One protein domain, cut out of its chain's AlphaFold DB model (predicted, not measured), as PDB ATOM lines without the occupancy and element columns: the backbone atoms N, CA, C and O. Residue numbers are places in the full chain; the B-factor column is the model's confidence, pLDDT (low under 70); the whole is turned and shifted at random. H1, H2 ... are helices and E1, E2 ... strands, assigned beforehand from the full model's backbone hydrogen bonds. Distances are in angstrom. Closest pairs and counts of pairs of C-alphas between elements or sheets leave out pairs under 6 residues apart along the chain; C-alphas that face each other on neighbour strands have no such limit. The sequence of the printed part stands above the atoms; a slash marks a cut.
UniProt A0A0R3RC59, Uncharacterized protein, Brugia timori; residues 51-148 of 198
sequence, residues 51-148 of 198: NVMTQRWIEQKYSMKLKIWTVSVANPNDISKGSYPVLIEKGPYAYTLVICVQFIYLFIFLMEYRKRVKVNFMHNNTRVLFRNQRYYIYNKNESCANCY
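What this domain is: This is residues 51 to 148 of the 198 residues of an uncharacterized protein of Brugia timori (UniProt A0A0R3RC59). Two long two-stranded ribbons meet at an angle like a wide V: E1 and E2 make one arm, with H2 in the loop at its far end, and the hairpin of E3 and E4 makes the other. E4 runs on into E5, which pairs with the end of E2 and joins the arms, while H1 packs on the E3 side of the hairpin and residues 102 to 109 stick out as a free loop. The printed part has 98 residues, with two named helices and five named strands in the order H1 E1 H2 E2 E3 E4 E5, of mixed class. Both sheets, E1 - E2 - E5 and E3 - E4, are antiparallel. The whole is extended, with a radius of gyration of the C-alphas of 20.6 A and spans of 63 by 37 by 21 A.

How they stand to each other: Begin with the larger sheet, strongly twisted, whose inner strand is E2, residues 87 to 98. Its antiparallel neighbour E1, residues 65 to 73, stands at 157 degrees between directions; look at N 68 and O 93, 2.9 A apart, and N 72 and O 88, 2.8 A. On the other side of E2 is E5, residues 135 to 138, antiparallel at 125 degrees, with N 96 and O 137 at 2.8 A. E4, residues 127 to 133, runs on into E5 across a break of 1 residue at 28 degrees. E4 forms a hairpin with E3, residues 114 to 122, at 156 degrees; N 120 and O 129 are 2.9 A apart. E3 bends by 57 degrees at residue 118. The closest C-alphas of E3 and H1, residues 52 to 58, are those of Arg 116 and Ile 58, 5.2 A apart. Residues 59 to 60 pair antiparallel with residues 114 to 115 of E3. H2, residues 76 to 79, is not on the larger sheet. In H1 every O i to N i+4 pair is within hydrogen-bond range; H2 is too short for one, and its 1 O i to N i+3 pair is not within range.

Where its parts are: Find C-alpha 87 at (127.473, 20.974, 79.782); from there E2 runs 32.1 A to C-alpha 98 at (95.484, 19.664, 77.798). E1 is 26.2 A long, E3 22.3 A and E4 19.2 A. H1 begins at C-alpha 52, at (83.124, 1.583, 76.634), and E5 ends at C-alpha 138, at (103.580, 25.187, 80.468).

The domain as a whole: The two C-alphas farthest apart, those of Lys 81 and Asn 124, are 63.2 A apart. The printed part has no cut. The link from E2 to E3, 15 residues, is long. The mean pLDDT of the printed part is 77.2, and residues 98 to 118 are under 70.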
ATOM      1  N   ASN A  51      81.381   1.715  72.029       86.31
ATOM      2  CA  ASN A  51      81.552   0.844  73.185       86.31
ATOM      3  C   ASN A  51      82.452   1.506  74.254       86.31
ATOM      4  O   ASN A  51      83.194   2.459  73.984       86.31
ATOM      5  N   VAL A  52      82.403   0.996  75.488       84.31
ATOM      6  CA  VAL A  52      83.124   1.583  76.634       84.31
ATOM      7  C   VAL A  52      84.633   1.671  76.378       84.31
ATOM      8  O   VAL A  52      85.272   2.659  76.748       84.31
ATOM      9  N   MET A  53      85.212   0.669  75.714       85.62
ATOM     10  CA  MET A  53      86.636   0.661  75.383       85.62
ATOM     11  C   MET A  53      87.000   1.743  74.363       85.62
ATOM     12  O   MET A  53      87.978   2.469  74.549       85.62
ATOM     13  N   THR A  54      86.175   1.939  73.337       85.94
ATOM     14  CA  THR A  54      86.342   3.000  72.341       85.94
ATOM     15  C   THR A  54      86.219   4.362  72.993       85.94
ATOM     16  O   THR A  54      87.077   5.207  72.769       85.94
ATOM     17  N   GLN A  55      85.243   4.571  73.876       84.62
ATOM     18  CA  GLN A  55      85.117   5.829  74.616       84.62
ATOM     19  C   GLN A  55      86.373   6.128  75.445       84.62
ATOM     20  O   GLN A  55      86.941   7.211  75.324       84.62
ATOM     21  N   ARG A  56      86.879   5.149  76.207       83.88
ATOM     22  CA  ARG A  56      88.127   5.287  76.985       83.88
ATOM     23  C   ARG A  56      89.361   5.496  76.105       83.88
ATOM     24  O   ARG A  56      90.323   6.139  76.520       83.88
ATOM     25  N   TRP A  57      89.366   4.938  74.899       83.06
ATOM     26  CA  TRP A  57      90.454   5.084  73.935       83.06
ATOM     27  C   TRP A  57      90.442   6.444  73.219       83.06
ATOM     28  O   TRP A  57      91.517   6.977  72.906       83.06
ATOM     29  N   ILE A  58      89.247   6.996  72.963       82.81
ATOM     30  CA  ILE A  58      89.028   8.341  72.411       82.81
ATOM     31  C   ILE A  58      89.379   9.400  73.452       82.81
ATOM     32  O   ILE A  58      90.114  10.339  73.133       82.81
ATOM     33  N   GLU A  59      88.852   9.236  74.666       77.62
ATOM     34  CA  GLU A  59      88.987  10.153  75.790       77.62
ATOM     35  C   GLU A  59      89.617   9.435  76.985       77.62
ATOM     36  O   GLU A  59      88.984   8.722  77.768       77.62
ATOM     37  N   GLN A  60      90.924   9.624  77.100       74.94
ATOM     38  CA  GLN A  60      91.738   8.991  78.120       74.94
ATOM     39  C   GLN A  60      91.719   9.839  79.390       74.94
ATOM     40  O   GLN A  60      92.261  10.936  79.374       74.94
ATOM     41  N   LYS A  61      91.145   9.328  80.489       72.94
ATOM     42  CA  LYS A  61      90.950  10.077  81.750       72.94
ATOM     43  C   LYS A  61      92.195  10.234  82.640       72.94
ATOM     44  O   LYS A  61      92.061  10.587  83.807       72.94
ATOM     45  N   TYR A  62      93.390   9.937  82.136       71.19
ATOM     46  CA  TYR A  62      94.622  10.032  82.922       71.19
ATOM     47  C   TYR A  62      95.429  11.280  82.550       71.19
ATOM     48  O   TYR A  62      95.583  11.600  81.371       71.19
ATOM     49  N   SER A  63      95.966  11.950  83.573       73.94
ATOM     50  CA  SER A  63      96.851  13.112  83.438       73.94
ATOM     51  C   SER A  63      98.189  12.684  82.833       73.94
ATOM     52  O   SER A  63      98.815  11.720  83.285       73.94
ATOM     53  N   MET A  64      98.613  13.381  81.778       77.56
ATOM     54  CA  MET A  64      99.904  13.175  81.126       77.56
ATOM     55  C   MET A  64     100.739  14.437  81.287       77.56
ATOM     56  O   MET A  64     100.360  15.514  80.829       77.56
ATOM     57  N   LYS A  65     101.934  14.270  81.846       85.62
ATOM     58  CA  LYS A  65     102.874  15.364  82.070       85.62
ATOM     59  C   LYS A  65     104.134  15.126  81.262       85.62
ATOM     60  O   LYS A  65     104.706  14.040  81.299       85.62
ATOM     61  N   LEU A  66     104.561  16.147  80.535       88.38
ATOM     62  CA  LEU A  66     105.819  16.160  79.811       88.38
ATOM     63  C   LEU A  66     106.809  17.011  80.600       88.38
ATOM     64  O   LEU A  66     106.583  18.198  80.794       88.38
ATOM     65  N   LYS A  67     107.905  16.413  81.058       90.94
ATOM     66  CA  LYS A  67     109.006  17.140  81.694       90.94
ATOM     67  C   LYS A  67     110.192  17.138  80.744       90.94
ATOM     68  O   LYS A  67     110.581  16.077  80.262       90.94
ATOM     69  N   ILE A  68     110.718  18.319  80.446       91.44
ATOM     70  CA  ILE A  68     111.840  18.508  79.525       91.44
ATOM     71  C   ILE A  68     113.039  19.013  80.321       91.44
ATOM     72  O   ILE A  68     112.913  19.951  81.106       91.44
ATOM     73  N   TRP A  69     114.199  18.407  80.092       92.62
ATOM     74  CA  TRP A  69     115.484  18.883  80.589       92.62
ATOM     75  C   TRP A  69     116.293  19.380  79.405       92.62
ATOM     76  O   TRP A  69     116.429  18.691  78.394       92.62
ATOM     77  N   THR A  70     116.791  20.601  79.518       91.94
ATOM     78  CA  THR A  70     117.631  21.226  78.501       91.94
ATOM     79  C   THR A  70     119.077  21.154  78.944       91.94
ATOM     80  O   THR A  70     119.374  21.399  80.112       91.94
ATOM     81  N   VAL A  71     119.978  20.864  78.015       92.56
ATOM     82  CA  VAL A  71     121.416  20.855  78.274       92.56
ATOM     83  C   VAL A  71     122.034  22.020  77.515       92.56
ATOM     84  O   VAL A  71     122.006  22.045  76.287       92.56
ATOM     85  N   SER A  72     122.556  22.996  78.253       93.88
ATOM     86  CA  SER A  72     123.212  24.180  77.703       93.88
ATOM     87  C   SER A  72     124.721  23.983  77.659       93.88
ATOM     88  O   SER A  72     125.325  23.494  78.612       93.88
ATOM     89  N   VAL A  73     125.348  24.421  76.575       94.75
ATOM     90  CA  VAL A  73     126.808  24.433  76.432       94.75
ATOM     91  C   VAL A  73     127.386  25.685  77.098       94.75
ATOM     92  O   VAL A  73     126.933  26.792  76.828       94.75
ATOM     93  N   ALA A  74     128.394  25.528  77.958       93.88
ATOM     94  CA  ALA A  74     129.040  26.650  78.649       93.88
ATOM     95  C   ALA A  74     130.246  27.228  77.885       93.88
ATOM     96  O   ALA A  74     130.559  28.406  78.029       93.88
ATOM     97  N   ASN A  75     130.926  26.413  77.067       93.44
ATOM     98  CA  ASN A  75     132.192  26.759  76.406       93.44
ATOM     99  C   ASN A  75     132.168  26.570  74.865       93.44
ATOM    100  O   ASN A  75     133.005  25.856  74.306       93.44
ATOM    101  N   PRO A  76     131.260  27.237  74.126       91.12
ATOM    102  CA  PRO A  76     131.113  27.058  72.667       91.12
ATOM    103  C   PRO A  76     132.391  27.372  71.869       91.12
ATOM    104  O   PRO A  76     132.709  26.714  70.871       91.12
ATOM    105  N   ASN A  77     133.133  28.390  72.310       90.06
ATOM    106  CA  ASN A  77     134.327  28.880  71.629       90.06
ATOM    107  C   ASN A  77     135.489  27.893  71.749       90.06
ATOM    108  O   ASN A  77     136.274  27.761  70.811       90.06
ATOM    109  N   ASP A  78     135.587  27.192  72.876       91.19
ATOM    110  CA  ASP A  78     136.657  26.228  73.122       91.19
ATOM    111  C   ASP A  78     136.371  24.910  72.401       91.19
ATOM    112  O   ASP A  78     137.277  24.315  71.820       91.19
ATOM    113  N   ILE A  79     135.098  24.513  72.306       90.19
ATOM    114  CA  ILE A  79     134.683  23.358  71.495       90.19
ATOM    115  C   ILE A  79     135.039  23.568  70.025       90.19
ATOM    116  O   ILE A  79     135.570  22.672  69.372       90.19
ATOM    117  N   SER A  80     134.828  24.781  69.512       85.06
ATOM    118  CA  SER A  80     135.196  25.129  68.133       85.06
ATOM    119  C   SER A  80     136.711  25.056  67.881       85.06
ATOM    120  O   SER A  80     137.136  24.927  66.735       85.06
ATOM    121  N   LYS A  81     137.529  25.109  68.942       88.31
ATOM    122  CA  LYS A  81     138.991  24.947  68.908       88.31
ATOM    123  C   LYS A  81     139.448  23.509  69.203       88.31
ATOM    124  O   LYS A  81     140.646  23.247  69.162       88.31
ATOM    125  N   GLY A  82     138.523  22.588  69.482       89.56
ATOM    126  CA  GLY A  82     138.803  21.175  69.757       89.56
ATOM    127  C   GLY A  82     138.830  20.780  71.237       89.56
ATOM    128  O   GLY A  82     139.220  19.659  71.549       89.56
ATOM    129  N   SER A  83     138.434  21.661  72.161       94.00
ATOM    130  CA  SER A  83     138.292  21.311  73.582       94.00
ATOM    131  C   SER A  83     137.009  20.518  73.865       94.00
ATOM    132  O   SER A  83     136.044  20.562  73.101       94.00
ATOM    133  N   TYR A  84     136.977  19.811  74.996       93.44
ATOM    134  CA  TYR A  84     135.793  19.067  75.429       93.44
ATOM    135  C   TYR A  84     134.635  19.996  75.834       93.44
ATOM    136  O   TYR A  84     134.874  21.057  76.422       93.44
ATOM    137  N   PRO A  85     133.376  19.608  75.555       93.44
ATOM    138  CA  PRO A  85     132.213  20.400  75.923       93.44
ATOM    139  C   PRO A  85     131.948  20.348  77.429       93.44
ATOM    140  O   PRO A  85     131.905  19.280  78.037       93.44
ATOM    141  N   VAL A  86     131.701  21.516  78.012       94.69
ATOM    142  CA  VAL A  86     131.196  21.689  79.373       94.69
ATOM    143  C   VAL A  86     129.695  21.924  79.275       94.69
ATOM    144  O   VAL A  86     129.243  22.876  78.635       94.69
ATOM    145  N   LEU A  87     128.927  21.024  79.882       94.44
ATOM    146  CA  LEU A  87     127.473  20.974  79.782       94.44
ATOM    147  C   LEU A  87     126.837  21.372  81.114       94.44
ATOM    148  O   LEU A  87     127.267  20.921  82.173       94.44
ATOM    149  N   ILE A  88     125.799  22.201  81.049       93.44
ATOM    150  CA  ILE A  88     125.005  22.643  82.194       93.44
ATOM    151  C   ILE A  88     123.567  22.197  81.955       93.44
ATOM    152  O   ILE A  88     122.901  22.663  81.030       93.44
ATOM    153  N   GLU A  89     123.087  21.282  82.786       92.31
ATOM    154  CA  GLU A  89     121.699  20.836  82.748       92.31
ATOM    155  C   GLU A  89     120.784  21.862  83.423       92.31
ATOM    156  O   GLU A  89     121.094  22.400  84.488       92.31
ATOM    157  N   LYS A  90     119.631  22.124  82.806       90.38
ATOM    158  CA  LYS A  90     118.583  22.983  83.348       90.38
ATOM    159  C   LYS A  90     117.221  22.332  83.143       90.38
ATOM    160  O   LYS A  90     116.856  21.966  82.026       90.38
ATOM    161  N   GLY A  91     116.464  22.189  84.225       88.75
ATOM    162  CA  GLY A  91     115.145  21.571  84.201       88.75
ATOM    163  C   GLY A  91     114.705  21.072  85.579       88.75
ATOM    164  O   GLY A  91     115.426  21.249  86.562       88.75
ATOM    165  N   PRO A  92     113.517  20.456  85.667       92.94
ATOM    166  CA  PRO A  92     112.587  20.212  84.564       92.94
ATOM    167  C   PRO A  92     111.763  21.452  84.180       92.94
ATOM    168  O   PRO A  92     111.320  22.204  85.047       92.94
ATOM    169  N   TYR A  93     111.481  21.604  82.887       92.00
ATOM    170  CA  TYR A  93     110.370  22.411  82.376       92.00
ATOM    171  C   TYR A  93     109.163  21.494  82.211       92.00
ATOM    172  O   TYR A  93     109.163  20.597  81.362       92.00
ATOM    173  N   ALA A  94     108.167  21.666  83.072       90.38
ATOM    174  CA  ALA A  94     106.973  20.842  83.087       90.38
ATOM    175  C   ALA A  94     105.890  21.430  82.179       90.38
ATOM    176  O   ALA A  94     105.545  22.609  82.255       90.38
ATOM    177  N   TYR A  95     105.323  20.567  81.348       87.31
ATOM    178  CA  TYR A  95     104.201  20.844  80.477       87.31
ATOM    179  C   TYR A  95     103.073  19.867  80.786       87.31
ATOM    180  O   TYR A  95     103.223  18.644  80.743       87.31
ATOM    181  N   THR A  96     101.926  20.448  81.073       82.19
ATOM    182  CA  THR A  96     100.645  19.803  81.317       82.19
ATOM    183  C   THR A  96      99.971  19.570  79.961       82.19
ATOM    184  O   THR A  96      99.817  20.504  79.172       82.19
ATOM    185  N   LEU A  97      99.598  18.327  79.641       70.31
ATOM    186  CA  LEU A  97      98.945  18.006  78.367       70.31
ATOM    187  C   LEU A  97      97.437  18.286  78.464       70.31
ATOM    188  O   LEU A  97      96.740  17.606  79.202       70.31
ATOM    189  N   VAL A  98      96.901  19.241  77.701       60.34
ATOM    190  CA  VAL A  98      95.484  19.664  77.798       60.34
ATOM    191  C   VAL A  98      94.719  19.409  76.490       60.34
ATOM    192  O   VAL A  98      95.279  19.547  75.403       60.34
ATOM    193  N   ILE A  99      93.424  19.054  76.563       50.75
ATOM    194  CA  ILE A  99      92.512  19.089  75.398       50.75
ATOM    195  C   ILE A  99      91.903  20.479  75.310       50.75
ATOM    196  O   ILE A  99      91.261  20.936  76.251       50.75
ATOM    197  N   CYS A 100      91.988  21.102  74.139       41.44
ATOM    198  CA  CYS A 100      91.046  22.154  73.786       41.44
ATOM    199  C   CYS A 100      89.768  21.486  73.249       41.44
ATOM    200  O   CYS A 100      89.758  20.951  72.137       41.44
ATOM    201  N   VAL A 101      88.712  21.409  74.065       39.53
ATOM    202  CA  VAL A 101      87.383  21.036  73.566       39.53
ATOM    203  C   VAL A 101      86.806  22.299  72.953       39.53
ATOM    204  O   VAL A 101      86.681  23.314  73.629       39.53
ATOM    205  N   GLN A 102      86.477  22.247  71.665       37.28
ATOM    206  CA  GLN A 102      85.761  23.316  70.982       37.28
ATOM    207  C   GLN A 102      84.322  23.377  71.520       37.28
ATOM    208  O   GLN A 102      83.407  22.928  70.845       37.28
ATOM    209  N   PHE A 103      84.114  23.870  72.740       37.81
ATOM    210  CA  PHE A 103      82.807  24.312  73.206       37.81
ATOM    211  C   PHE A 103      82.949  25.529  74.115       37.81
ATOM    212  O   PHE A 103      83.634  25.548  75.133       37.81
ATOM    213  N   ILE A 104      82.304  26.567  73.619       47.03
ATOM    214  CA  ILE A 104      82.066  27.886  74.162       47.03
ATOM    215  C   ILE A 104      81.316  27.791  75.517       47.03
ATOM    216  O   ILE A 104      80.390  27.001  75.658       47.03
ATOM    217  N   TYR A 105      81.736  28.633  76.473       35.84
ATOM    218  CA  TYR A 105      81.141  28.934  77.792       35.84
ATOM    219  C   TYR A 105      81.072  27.807  78.842       35.84
ATOM    220  O   TYR A 105      80.013  27.250  79.088       35.84
ATOM    221  N   LEU A 106      82.178  27.556  79.551       34.00
ATOM    222  CA  LEU A 106      82.255  27.633  81.023       34.00
ATOM    223  C   LEU A 106      83.688  27.273  81.426       34.00
ATOM    224  O   LEU A 106      84.106  26.119  81.407       34.00
ATOM    225  N   PHE A 107      84.462  28.303  81.742       42.72
ATOM    226  CA  PHE A 107      85.844  28.199  82.183       42.72
ATOM    227  C   PHE A 107      85.870  27.716  83.639       42.72
ATOM    228  O   PHE A 107      86.046  28.526  84.534       42.72
ATOM    229  N   ILE A 108      85.638  26.426  83.895       34.72
ATOM    230  CA  ILE A 108      85.968  25.757  85.162       34.72
ATOM    231  C   ILE A 108      86.222  24.271  84.862       34.72
ATOM    232  O   ILE A 108      85.422  23.615  84.203       34.72
ATOM    233  N   PHE A 109      87.342  23.773  85.398       33.59
ATOM    234  CA  PHE A 109      87.890  22.411  85.322       33.59
ATOM    235  C   PHE A 109      88.779  22.078  84.106       33.59
ATOM    236  O   PHE A 109      88.472  21.245  83.258       33.59
ATOM    237  N   LEU A 110      89.964  22.703  84.073       34.66
ATOM    238  CA  LEU A 110      91.100  22.260  83.259       34.66
ATOM    239  C   LEU A 110      91.635  20.928  83.805       34.66
ATOM    240  O   LEU A 110      92.511  20.909  84.667       34.66
ATOM    241  N   MET A 111      91.103  19.813  83.310       41.00
ATOM    242  CA  MET A 111      91.727  18.504  83.470       41.00
ATOM    243  C   MET A 111      92.269  18.014  82.129       41.00
ATOM    244  O   MET A 111      91.636  18.099  81.078       41.00
ATOM    245  N   GLU A 112      93.524  17.596  82.217       47.09
ATOM    246  CA  GLU A 112      94.416  17.127  81.173       47.09
ATOM    247  C   GLU A 112      93.884  15.888  80.474       47.09
ATOM    248  O   GLU A 112      93.744  14.842  81.103       47.09
ATOM    249  N   TYR A 113      93.663  15.961  79.166       50.94
ATOM    250  CA  TYR A 113      93.241  14.791  78.414       50.94
ATOM    251  C   TYR A 113      93.916  14.792  77.030       50.94
ATOM    252  O   TYR A 113      94.406  15.807  76.532       50.94
ATOM    253  N   ARG A 114      93.943  13.640  76.366       51.47
ATOM    254  CA  ARG A 114      94.351  13.515  74.961       51.47
ATOM    255  C   ARG A 114      93.111  13.178  74.145       51.47
ATOM    256  O   ARG A 114      92.517  12.135  74.405       51.47
ATOM    257  N   LYS A 115      92.730  14.007  73.161       56.41
ATOM    258  CA  LYS A 115      91.604  13.688  72.264       56.41
ATOM    259  C   LYS A 115      92.098  13.101  70.957       56.41
ATOM    260  O   LYS A 115      92.903  13.704  70.243       56.41
ATOM    261  N   ARG A 116      91.539  11.952  70.593       59.38
ATOM    262  CA  ARG A 116      91.541  11.505  69.199       59.38
ATOM    263  C   ARG A 116      90.342  12.138  68.497       59.38
ATOM    264  O   ARG A 116      89.213  12.001  68.955       59.38
ATOM    265  N   VAL A 117      90.583  12.854  67.407       68.06
ATOM    266  CA  VAL A 117      89.553  13.555  66.625       68.06
ATOM    267  C   VAL A 117      89.372  12.853  65.277       68.06
ATOM    268  O   VAL A 117      90.328  12.280  64.757       68.06
ATOM    269  N   LYS A 118      88.155  12.900  64.713       66.75
ATOM    270  CA  LYS A 118      87.763  12.225  63.455       66.75
ATOM    271  C   LYS A 118      87.960  10.702  63.502       66.75
ATOM    272  O   LYS A 118      88.741  10.161  62.725       66.75
ATOM    273  N   VAL A 119      87.296  10.038  64.447       73.44
ATOM    274  CA  VAL A 119      87.373   8.579  64.614       73.44
ATOM    275  C   VAL A 119      86.385   7.906  63.671       73.44
ATOM    276  O   VAL A 119      85.187   7.896  63.939       73.44
ATOM    277  N   ASN A 120      86.902   7.350  62.578       79.12
ATOM    278  CA  ASN A 120      86.106   6.655  61.573       79.12
ATOM    279  C   ASN A 120      86.534   5.195  61.477       79.12
ATOM    280  O   ASN A 120      87.717   4.894  61.307       79.12
ATOM    281  N   PHE A 121      85.557   4.300  61.536       80.56
ATOM    282  CA  PHE A 121      85.764   2.879  61.308       80.56
ATOM    283  C   PHE A 121      85.569   2.571  59.820       80.56
ATOM    284  O   PHE A 121      84.557   2.929  59.225       80.56
ATOM    285  N   MET A 122      86.571   1.954  59.200       78.06
ATOM    286  CA  MET A 122      86.576   1.571  57.790       78.06
ATOM    287  C   MET A 122      86.585   0.053  57.641       78.06
ATOM    288  O   MET A 122      87.040  -0.668  58.529       78.06
ATOM    289  N   HIS A 123      86.152  -0.408  56.465       72.06
ATOM    290  CA  HIS A 123      86.287  -1.798  56.028       72.06
ATOM    291  C   HIS A 123      85.655  -2.785  57.027       72.06
ATOM    292  O   HIS A 123      86.337  -3.603  57.640       72.06
ATOM    293  N   ASN A 124      84.340  -2.647  57.229       77.56
ATOM    294  CA  ASN A 124      83.548  -3.452  58.166       77.56
ATOM    295  C   ASN A 124      84.104  -3.446  59.608       77.56
ATOM    296  O   ASN A 124      84.296  -4.491  60.217       77.56
ATOM    297  N   ASN A 125      84.429  -2.258  60.129       75.12
ATOM    298  CA  ASN A 125      84.958  -2.034  61.484       75.12
ATOM    299  C   ASN A 125      86.314  -2.687  61.813       75.12
ATOM    300  O   ASN A 125      86.714  -2.717  62.972       75.12
ATOM    301  N   THR A 126      87.073  -3.138  60.812       78.00
ATOM    302  CA  THR A 126      88.404  -3.738  61.036       78.00
ATOM    303  C   THR A 126      89.523  -2.708  61.170       78.00
ATOM    304  O   THR A 126      90.581  -3.002  61.726       78.00
ATOM    305  N   ARG A 127      89.325  -1.489  60.653       81.56
ATOM    306  CA  ARG A 127      90.328  -0.416  60.687       81.56
ATOM    307  C   ARG A 127      89.745   0.843  61.295       81.56
ATOM    308  O   ARG A 127      88.635   1.233  60.950       81.56
ATOM    309  N   VAL A 128      90.529   1.519  62.132       86.88
ATOM    310  CA  VAL A 128      90.160   2.808  62.723       86.88
ATOM    311  C   VAL A 128      91.099   3.905  62.229       86.88
ATOM    312  O   VAL A 128      92.313   3.849  62.421       86.88
ATOM    313  N   LEU A 129      90.531   4.920  61.586       85.38
ATOM    314  CA  LEU A 129      91.224   6.158  61.260       85.38
ATOM    315  C   LEU A 129      90.974   7.165  62.370       85.38
ATOM    316  O   LEU A 129      89.838   7.350  62.794       85.38
ATOM    317  N   PHE A 130      92.031   7.818  62.840       85.69
ATOM    318  CA  PHE A 130      91.933   8.853  63.860       85.69
ATOM    319  C   PHE A 130      93.072   9.860  63.719       85.69
ATOM    320  O   PHE A 130      94.169   9.529  63.271       85.69
ATOM    321  N   ARG A 131      92.837  11.093  64.167       80.75
ATOM    322  CA  ARG A 131      93.869  12.122  64.308       80.75
ATOM    323  C   ARG A 131      94.163  12.347  65.783       80.75
ATOM    324  O   ARG A 131      93.265  12.668  66.553       80.75
ATOM    325  N   ASN A 132      95.420  12.192  66.184       78.31
ATOM    326  CA  ASN A 132      95.847  12.478  67.552       78.31
ATOM    327  C   ASN A 132      96.212  13.963  67.668       78.31
ATOM    328  O   ASN A 132      97.188  14.393  67.053       78.31
ATOM    329  N   GLN A 133      95.428  14.740  68.414       76.06
ATOM    330  CA  GLN A 133      95.748  16.135  68.717       76.06
ATOM    331  C   GLN A 133      96.261  16.230  70.153       76.06
ATOM    332  O   GLN A 133      95.656  15.687  71.078       76.06
ATOM    333  N   ARG A 134      97.404  16.896  70.331       76.44
ATOM    334  CA  ARG A 134      98.051  17.099  71.630       76.44
ATOM    335  C   ARG A 134      98.365  18.576  71.784       76.44
ATOM    336  O   ARG A 134      98.941  19.157  70.868       76.44
ATOM    337  N   TYR A 135      98.013  19.141  72.930       79.50
ATOM    338  CA  TYR A 135      98.400  20.493  73.312       79.50
ATOM    339  C   TYR A 135      99.162  20.418  74.625       79.50
ATOM    340  O   TYR A 135      98.800  19.645  75.510       79.50
ATOM    341  N   TYR A 136     100.220  21.207  74.729       82.56
ATOM    342  CA  TYR A 136     101.092  21.258  75.891       82.56
ATOM    343  C   TYR A 136     101.020  22.667  76.467       82.56
ATOM    344  O   TYR A 136     101.280  23.636  75.759       82.56
ATOM    345  N   ILE A 137     100.637  22.777  77.734       86.44
ATOM    346  CA  ILE A 137     100.555  24.038  78.467       86.44
ATOM    347  C   ILE A 137     101.652  24.034  79.520       86.44
ATOM    348  O   ILE A 137     101.739  23.118  80.334       86.44
ATOM    349  N   TYR A 138     102.507  25.049  79.493       88.75
ATOM    350  CA  TYR A 138     103.580  25.187  80.468       88.75
ATOM    351  C   TYR A 138     103.023  25.375  81.885       88.75
ATOM    352  O   TYR A 138     102.136  26.199  82.114       88.75
ATOM    353  N   ASN A 139     103.566  24.618  82.839       89.62
ATOM    354  CA  ASN A 139     103.172  24.658  84.239       89.62
ATOM    355  C   ASN A 139     104.370  25.058  85.111       89.62
ATOM    356  O   ASN A 139     105.277  24.261  85.367       89.62
ATOM    357  N   LYS A 140     104.359  26.306  85.595       88.31
ATOM    358  CA  LYS A 140     105.432  26.861  86.434       88.31
ATOM    359  C   LYS A 140     105.572  26.134  87.774       88.31
ATOM    360  O   LYS A 140     106.688  25.959  88.244       88.31
ATOM    361  N   ASN A 141     104.467  25.680  88.367       90.06
ATOM    362  CA  ASN A 141     104.468  25.088  89.711       90.06
ATOM    363  C   ASN A 141     105.160  23.719  89.747       90.06
ATOM    364  O   ASN A 141     105.717  23.334  90.768       90.06
ATOM    365  N   GLU A 142     105.120  22.985  88.634       88.81
ATOM    366  CA  GLU A 142     105.787  21.684  88.494       88.81
ATOM    367  C   GLU A 142     107.159  21.772  87.820       88.81
ATOM    368  O   GLU A 142     107.866  20.764  87.713       88.81
ATOM    369  N   SER A 143     107.516  22.966  87.349       91.06
ATOM    370  CA  SER A 143     108.836  23.270  86.809       91.06
ATOM    371  C   SER A 143     109.813  23.616  87.935       91.06
ATOM    372  O   SER A 143     109.418  23.852  89.076       91.06
ATOM    373  N   CYS A 144     111.111  23.649  87.631       89.88
ATOM    374  CA  CYS A 144     112.106  24.075  88.611       89.88
ATOM    375  C   CYS A 144     111.895  25.545  89.044       89.88
ATOM    376  O   CYS A 144     111.406  26.363  88.265       89.88
ATOM    377  N   ALA A 145     112.290  25.902  90.274       86.94
ATOM    378  CA  ALA A 145     112.008  27.222  90.862       86.94
ATOM    379  C   ALA A 145     112.532  28.411  90.029       86.94
ATOM    380  O   ALA A 145     111.897  29.464  89.975       86.94
ATOM    381  N   ASN A 146     113.664  28.216  89.347       86.69
ATOM    382  CA  ASN A 146     114.323  29.215  88.502       86.69
ATOM    383  C   ASN A 146     114.229  28.871  87.003       86.69
ATOM    384  O   ASN A 146     115.094  29.277  86.230       86.69
ATOM    385  N   CYS A 147     113.228  28.078  86.610       86.75
ATOM    386  CA  CYS A 147     112.976  27.704  85.221       86.75
ATOM    387  C   CYS A 147     111.849  28.565  84.655       86.75
ATOM    388  O   CYS A 147     110.713  28.491  85.121       86.75
ATOM    389  N   TYR A 148     112.147  29.320  83.610       89.31
ATOM    390  CA  TYR A 148     111.235  30.188  82.881       89.31
ATOM    391  C   TYR A 148     111.368  29.954  81.375       89.31
ATOM    392  O   TYR A 148     112.432  29.622  80.868       89.31
TER     393      TYR A 148